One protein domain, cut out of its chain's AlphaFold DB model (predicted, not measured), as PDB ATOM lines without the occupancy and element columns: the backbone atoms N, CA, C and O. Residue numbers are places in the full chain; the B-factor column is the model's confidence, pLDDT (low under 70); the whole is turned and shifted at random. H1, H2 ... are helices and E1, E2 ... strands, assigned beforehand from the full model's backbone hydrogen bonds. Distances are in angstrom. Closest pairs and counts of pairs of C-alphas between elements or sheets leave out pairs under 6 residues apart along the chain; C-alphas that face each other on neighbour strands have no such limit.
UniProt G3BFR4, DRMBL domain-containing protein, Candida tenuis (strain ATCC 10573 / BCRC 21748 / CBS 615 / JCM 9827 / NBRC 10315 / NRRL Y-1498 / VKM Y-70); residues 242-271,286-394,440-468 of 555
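This is residues 242 to 271, 286 to 394 and 440 to 468 of the 555 residues of the protein "DRMBL domain-containing protein" of Candida tenuis (strain ATCC 10573 / BCRC 21748 / CBS 615 / JCM 9827 / NBRC 10315 / NRRL Y-1498 / VKM Y-70) (UniProt G3BFR4). A strongly twisted sheet of five parallel strands runs through the middle of a rounded body, with H1 and H3 side by side over one face and H6 slantwise over the other. H4 and H5 sit by the edge strand E2, while H2 and H7 sit by the edge strand E5 at the other side. The printed part has 168 residues, with seven named helices and five named strands in the order H1 H2 E1 H3 E2 H4 H5 E3 H6 E4 H7 E5. The sheet's order is E2 E3 E1 E4 E5, and the class is mixed, helices and strands. The whole is compact, with a radius of gyration of the C-alphas of 15.0 A and spans of 44 by 35 by 33 A.

The first element is H1, residues 242 to 257, which begins at C-alpha 242 (-0.837, 16.423, 36.113) and is 22.1 A long from first to last C-alpha. H2 is residues 263 to 268. After a cut, E1, residues 288 to 296, begins at C-alpha 288 (14.114, -7.030, 34.873) and is 23.4 A long. H3 is residues 302 to 312, 15.9 A long, and E2 is residues 316 to 318. H4 is residues 327 to 333 and H5 residues 337 to 342. E3, residues 355 to 361, is 19.3 A long, H6, residues 368 to 377, is 14.1 A, and E4, residues 384 to 392, is 22.5 A. After the second cut come H7, residues 446 to 453, and E5, residues 462 to 467, which is 16.6 A long and ends at C-alpha 467 (1.071, 10.786, 25.294).

In the sheet, N 317 and O 357 of E2 and E3 are 2.8 A apart, N 294 and O 358 of E1 and E3 2.9 A, N 293 and O 388 of E1 and E4 2.8 A, and N 389 and O 463 of E4 and E5 2.8 A, each within hydrogen-bond range. H1 and H3 lie on the same face and H6 on the opposite face: three layers, helices on both faces of the sheet. H1 has a height over the sheet of 9.8 A, H3 of 8.8 A and H6 of 9.1 A. H1 and H3 touch, the C-alphas of Ala 249 and Ile 308 being closest at 4.1 A, at a tilt of 37 degrees, only just steep, the same way. E1, H3, E2 and E3, H6, E4 are split strand-helix-strand units, each with another strand between its two parallel strands, and their crossovers are right-handed. E2, H4 H5, E3 is a strand-helix-strand unit, two parallel neighbour strands with helices between, and its crossover is left-handed. H4 is on the sheet, with the C-alphas of Ala 328 and Val 318 of E2 closest at 5.8 A. H2, H5 and H7 only graze the sheet, with residues 267 to 268, 339 to 342 and 447 to 449. H1 and H7 are apart. In H1, H2, H3, H4, H6 and H7 every O i to N i+4 pair is within hydrogen-bond range; in H5 0 of 2 are, beside 2 of 3 O i to N i+3 pairs.

The C-alphas farthest apart, those of Glu 335 and Gly 455, are 45.3 A apart. Residues 272 to 285 and 395 to 439 are not printed, with C-alpha gaps of 17.9 A from 271 to 286 and 12.6 A from 394 to 440. Of the links that are printed whole, H5 to E3 is long, with 12 residues, 343 to 354. The mean pLDDT of the printed part is 86.8; the model is under 70 at residues 269 to 271, 447 to 448 and 450 to 460.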
ATOM      1  N   ASP A 242      -0.729  17.278  34.929       92.00
ATOM      2  CA  ASP A 242      -0.837  16.423  36.113       92.00
ATOM      3  C   ASP A 242      -1.646  15.157  35.837       92.00
ATOM      4  O   ASP A 242      -1.220  14.078  36.237       92.00
ATOM      5  N   LEU A 243      -2.741  15.269  35.073       92.94
ATOM      6  CA  LEU A 243      -3.539  14.117  34.652       92.94
ATOM      7  C   LEU A 243      -2.728  13.190  33.734       92.94
ATOM      8  O   LEU A 243      -2.707  11.981  33.928       92.94
ATOM      9  N   VAL A 244      -2.003  13.741  32.753       93.69
ATOM     10  CA  VAL A 244      -1.144  12.934  31.864       93.69
ATOM     11  C   VAL A 244      -0.066  12.197  32.661       93.69
ATOM     12  O   VAL A 244       0.176  11.012  32.431       93.69
ATOM     13  N   CYS A 245       0.576  12.889  33.604       95.56
ATOM     14  CA  CYS A 245       1.584  12.323  34.491       95.56
ATOM     15  C   CYS A 245       1.009  11.222  35.390       95.56
ATOM     16  O   CYS A 245       1.620  10.157  35.500       95.56
ATOM     17  N   SER A 246      -0.146  11.454  36.022       95.81
ATOM     18  CA  SER A 246      -0.767  10.486  36.928       95.81
ATOM     19  C   SER A 246      -1.222   9.233  36.192       95.81
ATOM     20  O   SER A 246      -0.952   8.131  36.662       95.81
ATOM     21  N   GLU A 247      -1.839   9.382  35.020       94.69
ATOM     22  CA  GLU A 247      -2.303   8.261  34.199       94.69
ATOM     23  C   GLU A 247      -1.132   7.445  33.637       94.69
ATOM     24  O   GLU A 247      -1.148   6.213  33.677       94.69
ATOM     25  N   ALA A 248      -0.059   8.106  33.181       94.19
ATOM     26  CA  ALA A 248       1.161   7.418  32.766       94.19
ATOM     27  C   ALA A 248       1.780   6.622  33.922       94.19
ATOM     28  O   ALA A 248       2.119   5.450  33.766       94.19
ATOM     29  N   ALA A 249       1.905   7.240  35.095       95.81
ATOM     30  CA  ALA A 249       2.446   6.590  36.279       95.81
ATOM     31  C   ALA A 249       1.576   5.405  36.736       95.81
ATOM     32  O   ALA A 249       2.103   4.347  37.086       95.81
ATOM     33  N   GLN A 250       0.248   5.554  36.685       94.00
ATOM     34  CA  GLN A 250      -0.702   4.500  37.030       94.00
ATOM     35  C   GLN A 250      -0.622   3.314  36.061       94.00
ATOM     36  O   GLN A 250      -0.601   2.171  36.512       94.00
ATOM     37  N   LEU A 251      -0.470   3.567  34.755       91.12
ATOM     38  CA  LEU A 251      -0.258   2.518  33.755       91.12
ATOM     39  C   LEU A 251       0.936   1.622  34.120       91.12
ATOM     40  O   LEU A 251       0.811   0.397  34.132       91.12
ATOM     41  N   PHE A 252       2.093   2.209  34.441       92.31
ATOM     42  CA  PHE A 252       3.274   1.418  34.802       92.31
ATOM     43  C   PHE A 252       3.136   0.731  36.156       92.31
ATOM     44  O   PHE A 252       3.596  -0.401  36.301       92.31
ATOM     45  N   HIS A 253       2.478   1.367  37.123       92.81
ATOM     46  CA  HIS A 253       2.158   0.729  38.395       92.81
ATOM     47  C   HIS A 253       1.339  -0.554  38.185       92.81
ATOM     48  O   HIS A 253       1.707  -1.615  38.689       92.81
ATOM     49  N   ASP A 254       0.284  -0.487  37.373       90.00
ATOM     50  CA  ASP A 254      -0.590  -1.630  37.104       90.00
ATOM     51  C   ASP A 254       0.116  -2.725  36.296       90.00
ATOM     52  O   ASP A 254      -0.077  -3.912  36.575       90.00
ATOM     53  N   LEU A 255       0.985  -2.347  35.350       87.56
ATOM     54  CA  LEU A 255       1.845  -3.284  34.619       87.56
ATOM     55  C   LEU A 255       2.840  -4.006  35.542       87.56
ATOM     56  O   LEU A 255       3.089  -5.197  35.357       87.56
ATOM     57  N   CYS A 256       3.412  -3.315  36.532       86.44
ATOM     58  CA  CYS A 256       4.404  -3.895  37.444       86.44
ATOM     59  C   CYS A 256       3.780  -4.833  38.480       86.44
ATOM     60  O   CYS A 256       4.347  -5.896  38.757       86.44
ATOM     61  N   GLN A 257       2.630  -4.436  39.036       83.81
ATOM     62  CA  GLN A 257       1.925  -5.174  40.085       83.81
ATOM     63  C   GLN A 257       1.020  -6.286  39.533       83.81
ATOM     64  O   GLN A 257       0.677  -7.217  40.252       83.81
ATOM     65  N   GLY A 258       0.625  -6.218  38.255       73.25
ATOM     66  CA  GLY A 258      -0.330  -7.168  37.674       73.25
ATOM     67  C   GLY A 258      -1.764  -6.977  38.180       73.25
ATOM     68  O   GLY A 258      -2.597  -7.865  38.012       73.25
ATOM     69  N   ASN A 259      -2.066  -5.817  38.773       71.38
ATOM     70  CA  ASN A 259      -3.349  -5.523  39.422       71.38
ATOM     71  C   ASN A 259      -4.532  -5.442  38.449       71.38
ATOM     72  O   ASN A 259      -5.680  -5.547  38.874       71.38
ATOM     73  N   LYS A 260      -4.269  -5.245  37.150       74.75
ATOM     74  CA  LYS A 260      -5.296  -5.149  36.109       74.75
ATOM     75  C   LYS A 260      -5.258  -6.398  35.216       74.75
ATOM     76  O   LYS A 260      -4.389  -6.490  34.339       74.75
ATOM     77  N   PRO A 261      -6.175  -7.368  35.416       72.31
ATOM     78  CA  PRO A 261      -6.229  -8.583  34.612       72.31
ATOM     79  C   PRO A 261      -6.320  -8.250  33.123       72.31
ATOM     80  O   PRO A 261      -7.114  -7.409  32.711       72.31
ATOM     81  N   GLY A 262      -5.491  -8.900  32.310       72.94
ATOM     82  CA  GLY A 262      -5.493  -8.708  30.861       72.94
ATOM     83  C   GLY A 262      -4.743  -7.475  30.353       72.94
ATOM     84  O   GLY A 262      -4.477  -7.445  29.158       72.94
ATOM     85  N   LEU A 263      -4.292  -6.530  31.192       77.75
ATOM     86  CA  LEU A 263      -3.530  -5.354  30.725       77.75
ATOM     87  C   LEU A 263      -2.224  -5.753  30.021       77.75
ATOM     88  O   LEU A 263      -1.888  -5.223  28.970       77.75
ATOM     89  N   MET A 264      -1.512  -6.755  30.545       77.19
ATOM     90  CA  MET A 264      -0.334  -7.314  29.869       77.19
ATOM     91  C   MET A 264      -0.680  -7.912  28.502       77.19
ATOM     92  O   MET A 264       0.104  -7.794  27.563       77.19
ATOM     93  N   THR A 265      -1.855  -8.534  28.382       74.81
ATOM     94  CA  THR A 265      -2.364  -9.108  27.131       74.81
ATOM     95  C   THR A 265      -2.849  -8.031  26.165       74.81
ATOM     96  O   THR A 265      -2.639  -8.153  24.965       74.81
ATOM     97  N   GLU A 266      -3.446  -6.956  26.663       73.75
ATOM     98  CA  GLU A 266      -3.849  -5.788  25.885       73.75
ATOM     99  C   GLU A 266      -2.615  -5.064  25.338       73.75
ATOM    100  O   GLU A 266      -2.499  -4.826  24.136       73.75
ATOM    101  N   CYS A 267      -1.642  -4.787  26.210       73.69
ATOM    102  CA  CYS A 267      -0.397  -4.144  25.836       73.69
ATOM    103  C   CYS A 267       0.401  -5.031  24.886       73.69
ATOM    104  O   CYS A 267       0.750  -4.570  23.810       73.69
ATOM    105  N   PHE A 268       0.683  -6.293  25.215       73.38
ATOM    106  CA  PHE A 268       1.675  -7.108  24.499       73.38
ATOM    107  C   PHE A 268       1.103  -8.266  23.664       73.38
ATOM    108  O   PHE A 268       1.856  -8.938  22.957       73.38
ATOM    109  N   GLY A 269      -0.217  -8.456  23.660       68.69
ATOM    110  CA  GLY A 269      -0.886  -9.611  23.061       68.69
ATOM    111  C   GLY A 269      -0.885 -10.833  23.984       68.69
ATOM    112  O   GLY A 269      -0.289 -10.831  25.062       68.69
ATOM    113  N   LEU A 270      -1.536 -11.918  23.552       61.00
ATOM    114  CA  LEU A 270      -1.425 -13.218  24.219       61.00
ATOM    115  C   LEU A 270       0.039 -13.670  24.155       61.00
ATOM    116  O   LEU A 270       0.530 -14.118  23.116       61.00
ATOM    117  N   GLY A 271       0.762 -13.504  25.261       54.38
ATOM    118  CA  GLY A 271       2.103 -14.043  25.396       54.38
ATOM    119  C   GLY A 271       2.048 -15.556  25.215       54.38
ATOM    120  O   GLY A 271       1.225 -16.228  25.836       54.38
ATOM    121  N   PRO A 286      17.775 -13.477  36.627       82.75
ATOM    122  CA  PRO A 286      16.439 -13.145  36.141       82.75
ATOM    123  C   PRO A 286      16.450 -11.757  35.489       82.75
ATOM    124  O   PRO A 286      17.121 -10.841  35.971       82.75
ATOM    125  N   LYS A 287      15.740 -11.617  34.365       89.75
ATOM    126  CA  LYS A 287      15.607 -10.330  33.675       89.75
ATOM    127  C   LYS A 287      14.715  -9.392  34.483       89.75
ATOM    128  O   LYS A 287      13.749  -9.826  35.100       89.75
ATOM    129  N   LYS A 288      15.007  -8.096  34.410       92.00
ATOM    130  CA  LYS A 288      14.114  -7.030  34.873       92.00
ATOM    131  C   LYS A 288      12.860  -6.980  33.993       92.00
ATOM    132  O   LYS A 288      12.921  -7.280  32.799       92.00
ATOM    133  N   LYS A 289      11.720  -6.568  34.547       90.81
ATOM    134  CA  LYS A 289      10.429  -6.570  33.838       90.81
ATOM    135  C   LYS A 289      10.400  -5.573  32.681       90.81
ATOM    136  O   LYS A 289      10.057  -5.949  31.557       90.81
ATOM    137  N   PHE A 290      10.756  -4.312  32.941       94.12
ATOM    138  CA  PHE A 290      10.579  -3.237  31.964       94.12
ATOM    139  C   PHE A 290      11.772  -2.285  31.886       94.12
ATOM    140  O   PHE A 290      12.201  -1.704  32.881       94.12
ATOM    141  N   LEU A 291      12.228  -2.049  30.660       97.31
ATOM    142  CA  LEU A 291      12.933  -0.826  30.298       97.31
ATOM    143  C   LEU A 291      11.902   0.215  29.838       97.31
ATOM    144  O   LEU A 291      11.177  -0.012  28.868       97.31
ATOM    145  N   ILE A 292      11.830   1.354  30.518       97.62
ATOM    146  CA  ILE A 292      10.890   2.435  30.205       97.62
ATOM    147  C   ILE A 292      11.672   3.567  29.545       97.62
ATOM    148  O   ILE A 292      12.544   4.155  30.171       97.62
ATOM    149  N   LEU A 293      11.385   3.899  28.289       97.88
ATOM    150  CA  LEU A 293      12.021   5.036  27.615       97.88
ATOM    151  C   LEU A 293      11.090   6.243  27.678       97.88
ATOM    152  O   LEU A 293       9.938   6.137  27.268       97.88
ATOM    153  N   VAL A 294      11.582   7.394  28.123       97.44
ATOM    154  CA  VAL A 294      10.836   8.659  28.089       97.44
ATOM    155  C   VAL A 294      11.580   9.632  27.185       97.44
ATOM    156  O   VAL A 294      12.708  10.030  27.474       97.44
ATOM    157  N   GLY A 295      10.958   9.976  26.056       95.25
ATOM    158  CA  GLY A 295      11.526  10.923  25.103       95.25
ATOM    159  C   GLY A 295      11.509  12.354  25.615       95.25
ATOM    160  O   GLY A 295      10.469  12.845  26.053       95.25
ATOM    161  N   LYS A 296      12.637  13.044  25.468       92.06
ATOM    162  CA  LYS A 296      12.765  14.473  25.736       92.06
ATOM    163  C   LYS A 296      13.549  15.216  24.658       92.06
ATOM    164  O   LYS A 296      14.258  14.604  23.852       92.06
ATOM    165  N   TYR A 297      13.402  16.540  24.632       86.19
ATOM    166  CA  TYR A 297      14.278  17.412  23.844       86.19
ATOM    167  C   TYR A 297      15.630  17.580  24.568       86.19
ATOM    168  O   TYR A 297      16.066  16.688  25.297       86.19
ATOM    169  N   ILE A 298      16.330  18.701  24.364       84.94
ATOM    170  CA  ILE A 298      17.536  19.007  25.154       84.94
ATOM    171  C   ILE A 298      17.156  19.113  26.643       84.94
ATOM    172  O   ILE A 298      17.768  18.452  27.485       84.94
ATOM    173  N   ILE A 299      16.095  19.867  26.931       89.81
ATOM    174  CA  ILE A 299      15.402  19.992  28.221       89.81
ATOM    175  C   ILE A 299      13.886  19.893  27.977       89.81
ATOM    176  O   ILE A 299      13.460  19.961  26.824       89.81
ATOM    177  N   GLY A 300      13.088  19.723  29.027       88.81
ATOM    178  CA  GLY A 300      11.634  19.581  28.937       88.81
ATOM    179  C   GLY A 300      11.190  18.118  29.005       88.81
ATOM    180  O   GLY A 300      11.896  17.201  28.577       88.81
ATOM    181  N   LYS A 301       9.977  17.900  29.517       89.88
ATOM    182  CA  LYS A 301       9.281  16.611  29.700       89.88
ATOM    183  C   LYS A 301       9.810  15.742  30.839       89.88
ATOM    184  O   LYS A 301       9.305  14.637  31.051       89.88
ATOM    185  N   GLU A 302      10.754  16.243  31.634       94.19
ATOM    186  CA  GLU A 302      11.308  15.541  32.796       94.19
ATOM    187  C   GLU A 302      10.223  15.126  33.805       94.19
ATOM    188  O   GLU A 302      10.288  14.035  34.374       94.19
ATOM    189  N   ARG A 303       9.175  15.946  33.979       94.69
ATOM    190  CA  ARG A 303       8.076  15.681  34.925       94.69
ATOM    191  C   ARG A 303       7.352  14.357  34.663       94.69
ATOM    192  O   ARG A 303       6.935  13.714  35.623       94.69
ATOM    193  N   LEU A 304       7.241  13.920  33.406       95.50
ATOM    194  CA  LEU A 304       6.619  12.637  33.073       95.50
ATOM    195  C   LEU A 304       7.448  11.461  33.609       95.50
ATOM    196  O   LEU A 304       6.901  10.540  34.212       95.50
ATOM    197  N   ALA A 305       8.773  11.513  33.444       96.31
ATOM    198  CA  ALA A 305       9.679  10.507  33.998       96.31
ATOM    199  C   ALA A 305       9.669  10.523  35.534       96.31
ATOM    200  O   ALA A 305       9.608   9.466  36.156       96.31
ATOM    201  N   ILE A 306       9.660  11.716  36.139       97.38
ATOM    202  CA  ILE A 306       9.578  11.889  37.596       97.38
ATOM    203  C   ILE A 306       8.288  11.271  38.148       97.38
ATOM    204  O   ILE A 306       8.337  10.552  39.141       97.38
ATOM    205  N   ALA A 307       7.139  11.514  37.510       97.69
ATOM    206  CA  ALA A 307       5.856  10.979  37.960       97.69
ATOM    207  C   ALA A 307       5.839   9.443  37.966       97.69
ATOM    208  O   ALA A 307       5.395   8.833  38.941       97.69
ATOM    209  N   ILE A 308       6.376   8.818  36.912       97.06
ATOM    210  CA  ILE A 308       6.488   7.357  36.823       97.06
ATOM    211  C   ILE A 308       7.458   6.844  37.893       97.06
ATOM    212  O   ILE A 308       7.082   5.968  38.668       97.06
ATOM    213  N   SER A 309       8.658   7.433  37.985       96.75
ATOM    214  CA  SER A 309       9.690   7.073  38.968       96.75
ATOM    215  C   SER A 309       9.146   7.084  40.395       96.75
ATOM    216  O   SER A 309       9.275   6.083  41.095       96.75
ATOM    217  N   LYS A 310       8.450   8.159  40.793       96.88
ATOM    218  CA  LYS A 310       7.841   8.290  42.127       96.88
ATOM    219  C   LYS A 310       6.811   7.202  42.413       96.88
ATOM    220  O   LYS A 310       6.759   6.681  43.521       96.88
ATOM    221  N   LYS A 311       5.965   6.874  41.434       96.25
ATOM    222  CA  LYS A 311       4.840   5.948  41.629       96.25
ATOM    223  C   LYS A 311       5.279   4.490  41.733       96.25
ATOM    224  O   LYS A 311       4.666   3.743  42.491       96.25
ATOM    225  N   ILE A 312       6.289   4.081  40.962       94.38
ATOM    226  CA  ILE A 312       6.772   2.687  40.943       94.38
ATOM    227  C   ILE A 312       8.120   2.498  41.645       94.38
ATOM    228  O   ILE A 312       8.664   1.400  41.601       94.38
ATOM    229  N   ASN A 313       8.638   3.551  42.287       93.56
ATOM    230  CA  ASN A 313       9.922   3.582  42.983       93.56
ATOM    231  C   ASN A 313      11.075   3.021  42.130       93.56
ATOM    232  O   ASN A 313      11.742   2.065  42.520       93.56
ATOM    233  N   CYS A 314      11.272   3.581  40.933       94.00
ATOM    234  CA  CYS A 314      12.334   3.146  40.025       94.00
ATOM    235  C   CYS A 314      13.331   4.268  39.698       94.00
ATOM    236  O   CYS A 314      12.939   5.441  39.619       94.00
ATOM    237  N   PRO A 315      14.613   3.927  39.478       95.31
ATOM    238  CA  PRO A 315      15.643   4.910  39.183       95.31
ATOM    239  C   PRO A 315      15.544   5.443  37.749       95.31
ATOM    240  O   PRO A 315      14.959   4.816  36.854       95.31
ATOM    241  N   ILE A 316      16.169   6.600  37.533       96.25
ATOM    242  CA  ILE A 316      16.249   7.273  36.236       96.25
ATOM    243  C   ILE A 316      17.699   7.246  35.746       96.25
ATOM    244  O   ILE A 316      18.626   7.574  36.474       96.25
ATOM    245  N   TYR A 317      17.903   6.897  34.484       95.44
ATOM    246  CA  TYR A 317      19.180   7.002  33.790       95.44
ATOM    247  C   TYR A 317      19.057   7.997  32.630       95.44
ATOM    248  O   TYR A 317      18.066   8.000  31.895       95.44
ATOM    249  N   VAL A 318      20.066   8.850  32.443       94.38
ATOM    250  CA  VAL A 318      20.091   9.838  31.358       94.38
ATOM    251  C   VAL A 318      20.919   9.305  30.196       94.38
ATOM    252  O   VAL A 318      22.140   9.214  30.253       94.38
ATOM    253  N   SER A 319      20.247   8.977  29.097       93.69
ATOM    254  CA  SER A 319      20.885   8.402  27.920       93.69
ATOM    255  C   SER A 319      21.540   9.461  27.036       93.69
ATOM    256  O   SER A 319      20.909  10.425  26.589       93.69
ATOM    257  N   ASN A 320      22.802   9.206  26.686       90.25
ATOM    258  CA  ASN A 320      23.534   9.961  25.673       90.25
ATOM    259  C   ASN A 320      23.324   9.439  24.237       90.25
ATOM    260  O   ASN A 320      23.911   9.991  23.297       90.25
ATOM    261  N   ALA A 321      22.518   8.394  24.015       89.06
ATOM    262  CA  ALA A 321      22.241   7.932  22.657       89.06
ATOM    263  C   ALA A 321      21.559   9.033  21.832       89.06
ATOM    264  O   ALA A 321      20.650   9.716  22.302       89.06
ATOM    265  N   LYS A 322      22.020   9.208  20.585       88.25
ATOM    266  CA  LYS A 322      21.552  10.276  19.680       88.25
ATOM    267  C   LYS A 322      21.673  11.691  20.266       88.25
ATOM    268  O   LYS A 322      20.933  12.594  19.895       88.25
ATOM    269  N   SER A 323      22.647  11.888  21.152       79.44
ATOM    270  CA  SER A 323      22.985  13.189  21.727       79.44
ATOM    271  C   SER A 323      24.426  13.601  21.409       79.44
ATOM    272  O   SER A 323      25.192  12.868  20.771       79.44
ATOM    273  N   ARG A 324      24.818  14.783  21.899       73.81
ATOM    274  CA  ARG A 324      26.203  15.276  21.864       73.81
ATOM    275  C   ARG A 324      27.098  14.705  22.979       73.81
ATOM    276  O   ARG A 324      28.243  15.125  23.061       73.81
ATOM    277  N   GLY A 325      26.617  13.750  23.783       75.31
ATOM    278  CA  GLY A 325      27.403  13.104  24.845       75.31
ATOM    279  C   GLY A 325      27.480  13.892  26.154       75.31
ATOM    280  O   GLY A 325      28.388  13.656  26.936       75.31
ATOM    281  N   ASN A 326      26.565  14.842  26.355       80.38
ATOM    282  CA  ASN A 326      26.503  15.712  27.529       80.38
ATOM    283  C   ASN A 326      25.064  15.932  28.015       80.38
ATOM    284  O   ASN A 326      24.690  17.043  28.390       80.38
ATOM    285  N   HIS A 327      24.202  14.917  27.902       84.56
ATOM    286  CA  HIS A 327      22.836  15.026  28.417       84.56
ATOM    287  C   HIS A 327      22.795  15.020  29.944       84.56
ATOM    288  O   HIS A 327      21.999  15.775  30.491       84.56
ATOM    289  N   ALA A 328      23.646  14.234  30.612       83.81
ATOM    290  CA  ALA A 328      23.745  14.237  32.072       83.81
ATOM    291  C   ALA A 328      24.043  15.651  32.600       83.81
ATOM    292  O   ALA A 328      23.247  16.202  33.344       83.81
ATOM    293  N   GLU A 329      25.072  16.312  32.063       87.56
ATOM    294  CA  GLU A 329      25.433  17.688  32.445       87.56
ATOM    295  C   GLU A 329      24.324  18.711  32.193       87.56
ATOM    296  O   GLU A 329      24.172  19.669  32.942       87.56
ATOM    297  N   VAL A 330      23.554  18.541  31.113       89.94
ATOM    298  CA  VAL A 330      22.394  19.402  30.845       89.94
ATOM    299  C   VAL A 330      21.340  19.228  31.917       89.94
ATOM    300  O   VAL A 330      20.771  20.212  32.366       89.94
ATOM    301  N   VAL A 331      21.066  17.980  32.290       89.62
ATOM    302  CA  VAL A 331      20.082  17.657  33.318       89.62
ATOM    303  C   VAL A 331      20.547  18.171  34.684       89.62
ATOM    304  O   VAL A 331      19.740  18.753  35.404       89.62
ATOM    305  N   ASP A 332      21.839  18.057  34.991       89.69
ATOM    306  CA  ASP A 332      22.435  18.616  36.208       89.69
ATOM    307  C   ASP A 332      22.336  20.150  36.227       89.69
ATOM    308  O   ASP A 332      21.928  20.737  37.230       89.69
ATOM    309  N   ALA A 333      22.614  20.812  35.097       91.75
ATOM    310  CA  ALA A 333      22.490  22.265  34.948       91.75
ATOM    311  C   ALA A 333      21.046  22.780  35.086       91.75
ATOM    312  O   ALA A 333      20.849  23.970  35.337       91.75
ATOM    313  N   CYS A 334      20.042  21.905  34.938       91.81
ATOM    314  CA  CYS A 334      18.646  22.237  35.210       91.81
ATOM    315  C   CYS A 334      18.319  22.337  36.706       91.81
ATOM    316  O   CYS A 334      17.254  22.857  37.027       91.81
ATOM    317  N   GLU A 335      19.195  21.854  37.596       90.75
ATOM    318  CA  GLU A 335      19.033  21.899  39.059       90.75
ATOM    319  C   GLU A 335      17.700  21.292  39.555       90.75
ATOM    320  O   GLU A 335      17.123  21.729  40.550       90.75
ATOM    321  N   ILE A 336      17.196  20.255  38.876       92.00
ATOM    322  CA  ILE A 336      15.950  19.573  39.255       92.00
ATOM    323  C   ILE A 336      16.185  18.767  40.538       92.00
ATOM    324  O   ILE A 336      16.856  17.738  40.511       92.00
ATOM    325  N   GLU A 337      15.577  19.191  41.649       92.38
ATOM    326  CA  GLU A 337      15.819  18.610  42.981       92.38
ATOM    327  C   GLU A 337      15.655  17.086  43.017       92.38
ATOM    328  O   GLU A 337      16.537  16.371  43.478       92.38
ATOM    329  N   TYR A 338      14.565  16.569  42.441       94.06
ATOM    330  CA  TYR A 338      14.290  15.129  42.431       94.06
ATOM    331  C   TYR A 338      15.399  14.312  41.752       94.06
ATOM    332  O   TYR A 338      15.629  13.160  42.103       94.06
ATOM    333  N   PHE A 339      16.101  14.888  40.779       93.31
ATOM    334  CA  PHE A 339      17.139  14.181  40.041       93.31
ATOM    335  C   PHE A 339      18.444  14.004  40.811       93.31
ATOM    336  O   PHE A 339      19.163  13.057  40.506       93.31
ATOM    337  N   LYS A 340      18.711  14.826  41.833       89.31
ATOM    338  CA  LYS A 340      19.938  14.735  42.642       89.31
ATOM    339  C   LYS A 340      20.114  13.355  43.286       89.31
ATOM    340  O   LYS A 340      21.223  12.832  43.286       89.31
ATOM    341  N   ASP A 341      19.012  12.754  43.741       89.44
ATOM    342  CA  ASP A 341      19.030  11.472  44.462       89.44
ATOM    343  C   ASP A 341      18.529  10.276  43.632       89.44
ATOM    344  O   ASP A 341      18.683   9.129  44.046       89.44
ATOM    345  N   HIS A 342      17.916  10.516  42.466       92.44
ATOM    346  CA  HIS A 342      17.233   9.468  41.686       92.44
ATOM    347  C   HIS A 342      17.866   9.198  40.316       92.44
ATOM    348  O   HIS A 342      17.470   8.237  39.644       92.44
ATOM    349  N   ILE A 343      18.830  10.023  39.885       93.12
ATOM    350  CA  ILE A 343      19.635   9.726  38.699       93.12
ATOM    351  C   ILE A 343      20.763   8.767  39.065       93.12
ATOM    352  O   ILE A 343      21.573   9.027  39.951       93.12
ATOM    353  N   ILE A 344      20.856   7.673  38.316       93.12
ATOM    354  CA  ILE A 344      21.931   6.692  38.433       93.12
ATOM    355  C   ILE A 344      22.810   6.691  37.182       93.12
ATOM    356  O   ILE A 344      22.371   7.038  36.088       93.12
ATOM    357  N   LYS A 345      24.062   6.250  37.337       90.69
ATOM    358  CA  LYS A 345      25.019   6.109  36.224       90.69
ATOM    359  C   LYS A 345      24.920   4.764  35.502       90.69
ATOM    360  O   LYS A 345      25.344   4.653  34.359       90.69
ATOM    361  N   ASN A 346      24.397   3.740  36.178       92.25
ATOM    362  CA  ASN A 346      24.246   2.409  35.602       92.25
ATOM    363  C   ASN A 346      22.949   2.328  34.786       92.25
ATOM    364  O   ASN A 346      21.859   2.361  35.351       92.25
ATOM    365  N   ASP A 347      23.068   2.154  33.474       93.38
ATOM    366  CA  ASP A 347      21.934   2.032  32.553       93.38
ATOM    367  C   ASP A 347      21.193   0.684  32.642       93.38
ATOM    368  O   ASP A 347      20.211   0.458  31.940       93.38
ATOM    369  N   LEU A 348      21.635  -0.220  33.520       94.06
ATOM    370  CA  LEU A 348      20.904  -1.436  33.877       94.06
ATOM    371  C   LEU A 348      20.166  -1.329  35.213       94.06
ATOM    372  O   LEU A 348      19.407  -2.238  35.550       94.06
ATOM    373  N   GLY A 349      20.357  -0.247  35.970       90.25
ATOM    374  CA  GLY A 349      19.781  -0.115  37.305       90.25
ATOM    375  C   GLY A 349      20.594  -0.814  38.385       90.25
ATOM    376  O   GLY A 349      21.660  -1.376  38.139       90.25
ATOM    377  N   ASP A 350      20.075  -0.787  39.601       85.62
ATOM    378  CA  ASP A 350      20.517  -1.650  40.694       85.62
ATOM    379  C   ASP A 350      19.478  -2.755  40.938       85.62
ATOM    380  O   ASP A 350      18.474  -2.856  40.230       85.62
ATOM    381  N   ASP A 351      19.700  -3.606  41.934       84.38
ATOM    382  CA  ASP A 351      18.768  -4.684  42.276       84.38
ATOM    383  C   ASP A 351      17.530  -4.191  43.070       84.38
ATOM    384  O   ASP A 351      16.704  -5.008  43.465       84.38
ATOM    385  N   SER A 352      17.356  -2.874  43.281       84.31
ATOM    386  CA  SER A 352      16.239  -2.312  44.064       84.31
ATOM    387  C   SER A 352      14.906  -2.265  43.311       84.31
ATOM    388  O   SER A 352      13.849  -2.179  43.934       84.31
ATOM    389  N   SER A 353      14.937  -2.333  41.975       88.62
ATOM    390  CA  SER A 353      13.754  -2.177  41.124       88.62
ATOM    391  C   SER A 353      13.780  -3.105  39.909       88.62
ATOM    392  O   SER A 353      14.780  -3.203  39.200       88.62
ATOM    393  N   ASP A 354      12.640  -3.721  39.592       90.31
ATOM    394  CA  ASP A 354      12.429  -4.507  38.363       90.31
ATOM    395  C   ASP A 354      12.282  -3.643  37.099       90.31
ATOM    396  O   ASP A 354      12.111  -4.164  35.995       90.31
ATOM    397  N   CYS A 355      12.309  -2.321  37.253       94.62
ATOM    398  CA  CYS A 355      12.183  -1.355  36.172       94.62
ATOM    399  C   CYS A 355      13.309  -0.326  36.211       94.62
ATOM    400  O   CYS A 355      13.830   0.004  37.276       94.62
ATOM    401  N   ILE A 356      13.612   0.251  35.054       96.31
ATOM    402  CA  ILE A 356      14.435   1.457  34.948       96.31
ATOM    403  C   ILE A 356      13.819   2.414  33.934       96.31
ATOM    404  O   ILE A 356      13.272   1.979  32.915       96.31
ATOM    405  N   ILE A 357      13.917   3.714  34.205       97.62
ATOM    406  CA  ILE A 357      13.535   4.756  33.256       97.62
ATOM    407  C   ILE A 357      14.783   5.299  32.570       97.62
ATOM    408  O   ILE A 357      15.690   5.781  33.235       97.62
ATOM    409  N   HIS A 358      14.823   5.282  31.241       97.25
ATOM    410  CA  HIS A 358      15.822   6.004  30.461       97.25
ATOM    411  C   HIS A 358      15.205   7.285  29.902       97.25
ATOM    412  O   HIS A 358      14.296   7.234  29.069       97.25
ATOM    413  N   LEU A 359      15.743   8.434  30.306       95.81
ATOM    414  CA  LEU A 359      15.524   9.697  29.607       95.81
ATOM    415  C   LEU A 359      16.338   9.679  28.314       95.81
ATOM    416  O   LEU A 359      17.567   9.631  28.350       95.81
ATOM    417  N   VAL A 360      15.661   9.698  27.169       95.19
ATOM    418  CA  VAL A 360      16.281   9.547  25.843       95.19
ATOM    419  C   VAL A 360      15.933  10.723  24.931       95.19
ATOM    420  O   VAL A 360      14.922  11.392  25.120       95.19
ATOM    421  N   SER A 361      16.750  10.957  23.899       93.00
ATOM    422  CA  SER A 361      16.405  11.901  22.824       93.00
ATOM    423  C   SER A 361      15.070  11.524  22.172       93.00
ATOM    424  O   SER A 361      14.808  10.338  21.949       93.00
ATOM    425  N   MET A 362      14.259  12.519  21.794       92.06
ATOM    426  CA  MET A 362      13.032  12.312  21.009       92.06
ATOM    427  C   MET A 362      13.256  11.437  19.765       92.06
ATOM    428  O   MET A 362      12.365  10.672  19.416       92.06
ATOM    429  N   GLU A 363      14.443  11.477  19.144       92.69
ATOM    430  CA  GLU A 363      14.789  10.627  17.990       92.69
ATOM    431  C   GLU A 363      14.719   9.124  18.335       92.69
ATOM    432  O   GLU A 363      14.315   8.303  17.514       92.69
ATOM    433  N   VAL A 364      15.066   8.736  19.568       94.56
ATOM    434  CA  VAL A 364      15.028   7.330  20.016       94.56
ATOM    435  C   VAL A 364      13.594   6.807  20.079       94.56
ATOM    436  O   VAL A 364      13.348   5.653  19.730       94.56
ATOM    437  N   VAL A 365      12.648   7.652  20.492       94.12
ATOM    438  CA  VAL A 365      11.227   7.301  20.634       94.12
ATOM    439  C   VAL A 365      10.372   7.824  19.483       94.12
ATOM    440  O   VAL A 365       9.155   7.886  19.604       94.12
ATOM    441  N   GLU A 366      10.977   8.230  18.370       91.38
ATOM    442  CA  GLU A 366      10.235   8.771  17.229       91.38
ATOM    443  C   GLU A 366       9.404   7.682  16.537       91.38
ATOM    444  O   GLU A 366       8.228   7.903  16.228       91.38
ATOM    445  N   ALA A 367      10.008   6.501  16.364       89.56
ATOM    446  CA  ALA A 367       9.444   5.348  15.673       89.56
ATOM    447  C   ALA A 367       9.819   4.030  16.370       89.56
ATOM    448  O   ALA A 367      10.868   3.919  17.013       89.56
ATOM    449  N   LEU A 368       9.000   2.987  16.186       88.75
ATOM    450  CA  LEU A 368       9.233   1.668  16.805       88.75
ATOM    451  C   LEU A 368      10.574   1.029  16.385       88.75
ATOM    452  O   LEU A 368      11.187   0.275  17.145       88.75
ATOM    453  N   GLU A 369      11.048   1.325  15.175       89.38
ATOM    454  CA  GLU A 369      12.343   0.853  14.679       89.38
ATOM    455  C   GLU A 369      13.513   1.424  15.491       89.38
ATOM    456  O   GLU A 369      14.390   0.666  15.906       89.38
ATOM    457  N   ASN A 370      13.480   2.720  15.808       93.44
ATOM    458  CA  ASN A 370      14.505   3.395  16.606       93.44
ATOM    459  C   ASN A 370      14.557   2.835  18.032       93.44
ATOM    460  O   ASN A 370      15.642   2.548  18.540       93.44
ATOM    461  N   VAL A 371      13.390   2.574  18.630       93.62
ATOM    462  CA  VAL A 371      13.269   1.901  19.932       93.62
ATOM    463  C   VAL A 371      13.911   0.516  19.882       93.62
ATOM    464  O   VAL A 371      14.710   0.163  20.750       93.62
ATOM    465  N   SER A 372      13.634  -0.269  18.837       92.00
ATOM    466  CA  SER A 372      14.276  -1.576  18.685       92.00
ATOM    467  C   SER A 372      15.782  -1.477  18.476       92.00
ATOM    468  O   SER A 372      16.501  -2.353  18.955       92.00
ATOM    469  N   ASN A 373      16.253  -0.482  17.730       93.56
ATOM    470  CA  ASN A 373      17.674  -0.272  17.499       93.56
ATOM    471  C   ASN A 373      18.362   0.104  18.811       93.56
ATOM    472  O   ASN A 373      19.398  -0.466  19.135       93.56
ATOM    473  N   TYR A 374      17.754   0.968  19.623       95.75
ATOM    474  CA  TYR A 374      18.231   1.284  20.966       95.75
ATOM    475  C   TYR A 374      18.291   0.041  21.867       95.75
ATOM    476  O   TYR A 374      19.334  -0.239  22.461       95.75
ATOM    477  N   PHE A 375      17.223  -0.761  21.903       94.25
ATOM    478  CA  PHE A 375      17.142  -1.976  22.722       94.25
ATOM    479  C   PHE A 375      18.170  -3.052  22.323       94.25
ATOM    480  O   PHE A 375      18.738  -3.743  23.172       94.25
ATOM    481  N   LYS A 376      18.447  -3.189  21.021       92.38
ATOM    482  CA  LYS A 376      19.377  -4.195  20.486       92.38
ATOM    483  C   LYS A 376      20.828  -3.742  20.499       92.38
ATOM    484  O   LYS A 376      21.685  -4.496  20.946       92.38
ATOM    485  N   HIS A 377      21.115  -2.530  20.025       93.88
ATOM    486  CA  HIS A 377      22.486  -2.029  19.904       93.88
ATOM    487  C   HIS A 377      23.194  -1.931  21.264       93.88
ATOM    488  O   HIS A 377      24.417  -2.073  21.308       93.88
ATOM    489  N   ASN A 378      22.431  -1.744  22.346       94.38
ATOM    490  CA  ASN A 378      22.911  -1.707  23.730       94.38
ATOM    491  C   ASN A 378      22.721  -3.028  24.496       94.38
ATOM    492  O   ASN A 378      22.981  -3.077  25.688       94.38
ATOM    493  N   LYS A 379      22.259  -4.099  23.835       94.12
ATOM    494  CA  LYS A 379      22.023  -5.426  24.440       94.12
ATOM    495  C   LYS A 379      21.009  -5.479  25.595       94.12
ATOM    496  O   LYS A 379      20.930  -6.479  26.297       94.12
ATOM    497  N   TYR A 380      20.137  -4.485  25.741       94.88
ATOM    498  CA  TYR A 380      19.115  -4.478  26.796       94.88
ATOM    499  C   TYR A 380      18.132  -5.656  26.728       94.88
ATOM    500  O   TYR A 380      17.618  -6.083  27.756       94.88
ATOM    501  N   HIS A 381      17.926  -6.255  25.554       91.50
ATOM    502  CA  HIS A 381      17.155  -7.498  25.405       91.50
ATOM    503  C   HIS A 381      17.714  -8.701  26.190       91.50
ATOM    504  O   HIS A 381      16.990  -9.674  26.415       91.50
ATOM    505  N   GLU A 382      18.980  -8.664  26.616       93.00
ATOM    506  CA  GLU A 382      19.590  -9.674  27.491       93.00
ATOM    507  C   GLU A 382      19.202  -9.460  28.966       93.00
ATOM    508  O   GLU A 382      19.167 -10.422  29.729       93.00
ATOM    509  N   HIS A 383      18.829  -8.234  29.351       93.62
ATOM    510  CA  HIS A 383      18.610  -7.820  30.744       93.62
ATOM    511  C   HIS A 383      17.154  -7.503  31.087       93.62
ATOM    512  O   HIS A 383      16.774  -7.602  32.250       93.62
ATOM    513  N   PHE A 384      16.340  -7.144  30.094       93.62
ATOM    514  CA  PHE A 384      14.942  -6.767  30.273       93.62
ATOM    515  C   PHE A 384      14.022  -7.693  29.483       93.62
ATOM    516  O   PHE A 384      14.329  -8.076  28.352       93.62
ATOM    517  N   GLU A 385      12.875  -8.040  30.062       91.44
ATOM    518  CA  GLU A 385      11.845  -8.803  29.359       91.44
ATOM    519  C   GLU A 385      11.199  -7.982  28.242       91.44
ATOM    520  O   GLU A 385      10.891  -8.524  27.179       91.44
ATOM    521  N   ARG A 386      10.944  -6.692  28.500       91.31
ATOM    522  CA  ARG A 386      10.193  -5.802  27.607       91.31
ATOM    523  C   ARG A 386      10.721  -4.372  27.654       91.31
ATOM    524  O   ARG A 386      11.308  -3.940  28.645       91.31
ATOM    525  N   CYS A 387      10.454  -3.618  26.594       94.69
ATOM    526  CA  CYS A 387      10.753  -2.196  26.493       94.69
ATOM    527  C   CYS A 387       9.504  -1.416  26.064       94.69
ATOM    528  O   CYS A 387       8.896  -1.716  25.032       94.69
ATOM    529  N   ILE A 388       9.144  -0.391  26.838       95.00
ATOM    530  CA  ILE A 388       8.024   0.511  26.546       95.00
ATOM    531  C   ILE A 388       8.572   1.920  26.351       95.00
ATOM    532  O   ILE A 388       9.148   2.499  27.265       95.00
ATOM    533  N   ALA A 389       8.376   2.477  25.162       96.06
ATOM    534  CA  ALA A 389       8.749   3.841  24.836       96.06
ATOM    535  C   ALA A 389       7.554   4.792  24.938       96.06
ATOM    536  O   ALA A 389       6.498   4.554  24.350       96.06
ATOM    537  N   LEU A 390       7.744   5.902  25.638       95.75
ATOM    538  CA  LEU A 390       6.815   7.014  25.718       95.75
ATOM    539  C   LEU A 390       7.334   8.135  24.828       95.75
ATOM    540  O   LEU A 390       8.449   8.626  25.017       95.75
ATOM    541  N   ARG A 391       6.508   8.538  23.865       94.38
ATOM    542  CA  ARG A 391       6.712   9.685  22.986       94.38
ATOM    543  C   ARG A 391       5.786  10.809  23.454       94.38
ATOM    544  O   ARG A 391       4.622  10.823  23.055       94.38
ATOM    545  N   PRO A 392       6.242  11.736  24.308       92.62
ATOM    546  CA  PRO A 392       5.381  12.807  24.778       92.62
ATOM    547  C   PRO A 392       5.231  13.829  23.645       92.62
ATOM    548  O   PRO A 392       6.224  14.327  23.103       92.62
ATOM    549  N   THR A 393       3.995  14.102  23.252       84.69
ATOM    550  CA  THR A 393       3.616  15.000  22.158       84.69
ATOM    551  C   THR A 393       2.648  16.060  22.670       84.69
ATOM    552  O   THR A 393       1.889  15.794  23.595       84.69
ATOM    553  N   GLY A 394       2.616  17.231  22.029       75.75
ATOM    554  CA  GLY A 394       1.499  18.163  22.195       75.75
ATOM    555  C   GLY A 394       0.225  17.647  21.510       75.75
ATOM    556  O   GLY A 394      -0.036  16.441  21.471       75.75
ATOM    557  N   PHE A 440      -8.252  12.080  29.181       84.56
ATOM    558  CA  PHE A 440      -6.949  11.533  28.817       84.56
ATOM    559  C   PHE A 440      -7.080  10.317  27.883       84.56
ATOM    560  O   PHE A 440      -7.940   9.461  28.075       84.56
ATOM    561  N   SER A 441      -6.187  10.219  26.894       83.00
ATOM    562  CA  SER A 441      -6.012   9.027  26.058       83.00
ATOM    563  C   SER A 441      -4.578   8.959  25.524       83.00
ATOM    564  O   SER A 441      -4.060   9.948  24.998       83.00
ATOM    565  N   TYR A 442      -3.923   7.801  25.650       78.44
ATOM    566  CA  TYR A 442      -2.645   7.530  24.987       78.44
ATOM    567  C   TYR A 442      -2.869   6.809  23.658       78.44
ATOM    568  O   TYR A 442      -3.867   6.125  23.442       78.44
ATOM    569  N   GLN A 443      -1.902   6.927  22.751       80.69
ATOM    570  CA  GLN A 443      -2.064   6.453  21.380       80.69
ATOM    571  C   GLN A 443      -0.952   5.520  20.960       80.69
ATOM    572  O   GLN A 443       0.209   5.748  21.275       80.69
ATOM    573  N   ILE A 444      -1.277   4.523  20.145       76.88
ATOM    574  CA  ILE A 444      -0.257   3.758  19.428       76.88
ATOM    575  C   ILE A 444       0.073   4.516  18.128       76.88
ATOM    576  O   ILE A 444      -0.834   4.703  17.310       76.88
ATOM    577  N   PRO A 445       1.331   4.947  17.907       74.38
ATOM    578  CA  PRO A 445       1.753   5.599  16.667       74.38
ATOM    579  C   PRO A 445       1.373   4.811  15.404       74.38
ATOM    580  O   PRO A 445       1.359   3.579  15.404       74.38
ATOM    581  N   ILE A 446       1.073   5.509  14.303       72.44
ATOM    582  CA  ILE A 446       0.611   4.887  13.045       72.44
ATOM    583  C   ILE A 446       1.656   3.916  12.473       72.44
ATOM    584  O   ILE A 446       1.299   2.850  11.973       72.44
ATOM    585  N   ASP A 447       2.938   4.269  12.536       66.19
ATOM    586  CA  ASP A 447       4.053   3.411  12.127       66.19
ATOM    587  C   ASP A 447       4.090   2.120  12.954       66.19
ATOM    588  O   ASP A 447       4.205   1.031  12.387       66.19
ATOM    589  N   ALA A 448       3.865   2.224  14.266       66.38
ATOM    590  CA  ALA A 448       3.749   1.071  15.144       66.38
ATOM    591  C   ALA A 448       2.518   0.218  14.791       66.38
ATOM    592  O   ALA A 448       2.658  -0.989  14.605       66.38
ATOM    593  N   LYS A 449       1.341   0.829  14.568       71.31
ATOM    594  CA  LYS A 449       0.129   0.122  14.095       71.31
ATOM    595  C   LYS A 449       0.397  -0.653  12.795       71.31
ATOM    596  O   LYS A 449       0.038  -1.823  12.683       71.31
ATOM    597  N   LYS A 450       1.073  -0.035  11.817       68.81
ATOM    598  CA  LYS A 450       1.445  -0.681  10.543       68.81
ATOM    599  C   LYS A 450       2.426  -1.838  10.745       68.81
ATOM    600  O   LYS A 450       2.263  -2.877  10.105       68.81
ATOM    601  N   ALA A 451       3.421  -1.680  11.618       63.88
ATOM    602  CA  ALA A 451       4.376  -2.736  11.946       63.88
ATOM    603  C   ALA A 451       3.691  -3.939  12.619       63.88
ATOM    604  O   ALA A 451       3.989  -5.086  12.279       63.88
ATOM    605  N   PHE A 452       2.723  -3.688  13.508       67.00
ATOM    606  CA  PHE A 452       1.927  -4.738  14.148       67.00
ATOM    607  C   PHE A 452       1.042  -5.489  13.143       67.00
ATOM    608  O   PHE A 452       1.033  -6.718  13.144       67.00
ATOM    609  N   ASN A 453       0.381  -4.774  12.227       60.91
ATOM    610  CA  ASN A 453      -0.521  -5.374  11.237       60.91
ATOM    611  C   ASN A 453       0.202  -6.189  10.148       60.91
ATOM    612  O   ASN A 453      -0.371  -7.128   9.604       60.91
ATOM    613  N   LYS A 454       1.461  -5.871   9.821       57.44
ATOM    614  CA  LYS A 454       2.241  -6.577   8.783       57.44
ATOM    615  C   LYS A 454       2.839  -7.922   9.228       57.44
ATOM    616  O   LYS A 454       3.701  -8.454   8.534       57.44
ATOM    617  N   GLY A 455       2.464  -8.463  10.391       51.75
ATOM    618  CA  GLY A 455       3.026  -9.731  10.881       51.75
ATOM    619  C   GLY A 455       4.531  -9.671  11.187       51.75
ATOM    620  O   GLY A 455       5.152 -10.696  11.459       51.75
ATOM    621  N   GLN A 456       5.126  -8.471  11.232       50.16
ATOM    622  CA  GLN A 456       6.461  -8.250  11.803       50.16
ATOM    623  C   GLN A 456       6.453  -8.390  13.345       50.16
ATOM    624  O   GLN A 456       7.472  -8.173  14.002       50.16
ATOM    625  N   SER A 457       5.321  -8.834  13.914       47.06
ATOM    626  CA  SER A 457       5.000  -9.127  15.317       47.06
ATOM    627  C   SER A 457       5.822 -10.250  15.968       47.06
ATOM    628  O   SER A 457       5.429 -10.800  16.992       47.06
ATOM    629  N   LYS A 458       7.026 -10.556  15.472       50.19
ATOM    630  CA  LYS A 458       7.991 -11.334  16.268       50.19
ATOM    631  C   LYS A 458       8.530 -10.553  17.482       50.19
ATOM    632  O   LYS A 458       9.225 -11.150  18.294       50.19
ATOM    633  N   ARG A 459       8.221  -9.254  17.616       59.47
ATOM    634  CA  ARG A 459       8.644  -8.383  18.730       59.47
ATOM    635  C   ARG A 459       7.492  -8.100  19.708       59.47
ATOM    636  O   ARG A 459       6.998  -6.976  19.791       59.47
ATOM    637  N   ASN A 460       7.024  -9.132  20.416       66.88
ATOM    638  CA  ASN A 460       6.027  -8.991  21.498       66.88
ATOM    639  C   ASN A 460       6.598  -8.322  22.763       66.88
ATOM    640  O   ASN A 460       5.888  -8.149  23.744       66.88
ATOM    641  N   ASP A 461       7.874  -7.967  22.748       81.94
ATOM    642  CA  ASP A 461       8.633  -7.348  23.825       81.94
ATOM    643  C   ASP A 461       8.703  -5.817  23.719       81.94
ATOM    644  O   ASP A 461       9.041  -5.159  24.698       81.94
ATOM    645  N   LEU A 462       8.359  -5.226  22.566       88.69
ATOM    646  CA  LEU A 462       8.495  -3.784  22.326       88.69
ATOM    647  C   LEU A 462       7.148  -3.084  22.145       88.69
ATOM    648  O   LEU A 462       6.302  -3.522  21.352       88.69
ATOM    649  N   ARG A 463       6.983  -1.938  22.815       88.75
ATOM    650  CA  ARG A 463       5.858  -1.015  22.618       88.75
ATOM    651  C   ARG A 463       6.298   0.437  22.578       88.75
ATOM    652  O   ARG A 463       7.308   0.814  23.160       88.75
ATOM    653  N   ILE A 464       5.512   1.238  21.869       90.69
ATOM    654  CA  ILE A 464       5.648   2.687  21.801       90.69
ATOM    655  C   ILE A 464       4.258   3.315  21.912       90.69
ATOM    656  O   ILE A 464       3.326   2.885  21.229       90.69
ATOM    657  N   TYR A 465       4.140   4.330  22.760       90.88
ATOM    658  CA  TYR A 465       2.913   5.076  22.998       90.88
ATOM    659  C   TYR A 465       3.170   6.577  22.873       90.88
ATOM    660  O   TYR A 465       4.182   7.078  23.353       90.88
ATOM    661  N   SER A 466       2.251   7.303  22.239       91.06
ATOM    662  CA  SER A 466       2.214   8.766  22.263       91.06
ATOM    663  C   SER A 466       1.305   9.245  23.381       91.06
ATOM    664  O   SER A 466       0.177   8.771  23.494       91.06
ATOM    665  N   PHE A 467       1.804  10.178  24.185       90.44
ATOM    666  CA  PHE A 467       1.071  10.786  25.294       90.44
ATOM    667  C   PHE A 467       0.838  12.268  24.983       90.44
ATOM    668  O   PHE A 467       1.794  12.910  24.549       90.44
ATOM    669  N   PRO A 468      -0.362  12.829  25.230       91.19
ATOM    670  CA  PRO A 468      -0.686  14.243  24.991       91.19
ATOM    671  C   PRO A 468      -0.068  15.167  26.063       91.19
ATOM    672  O   PRO A 468      -0.750  15.952  26.719       91.19
TER     673      PRO A 468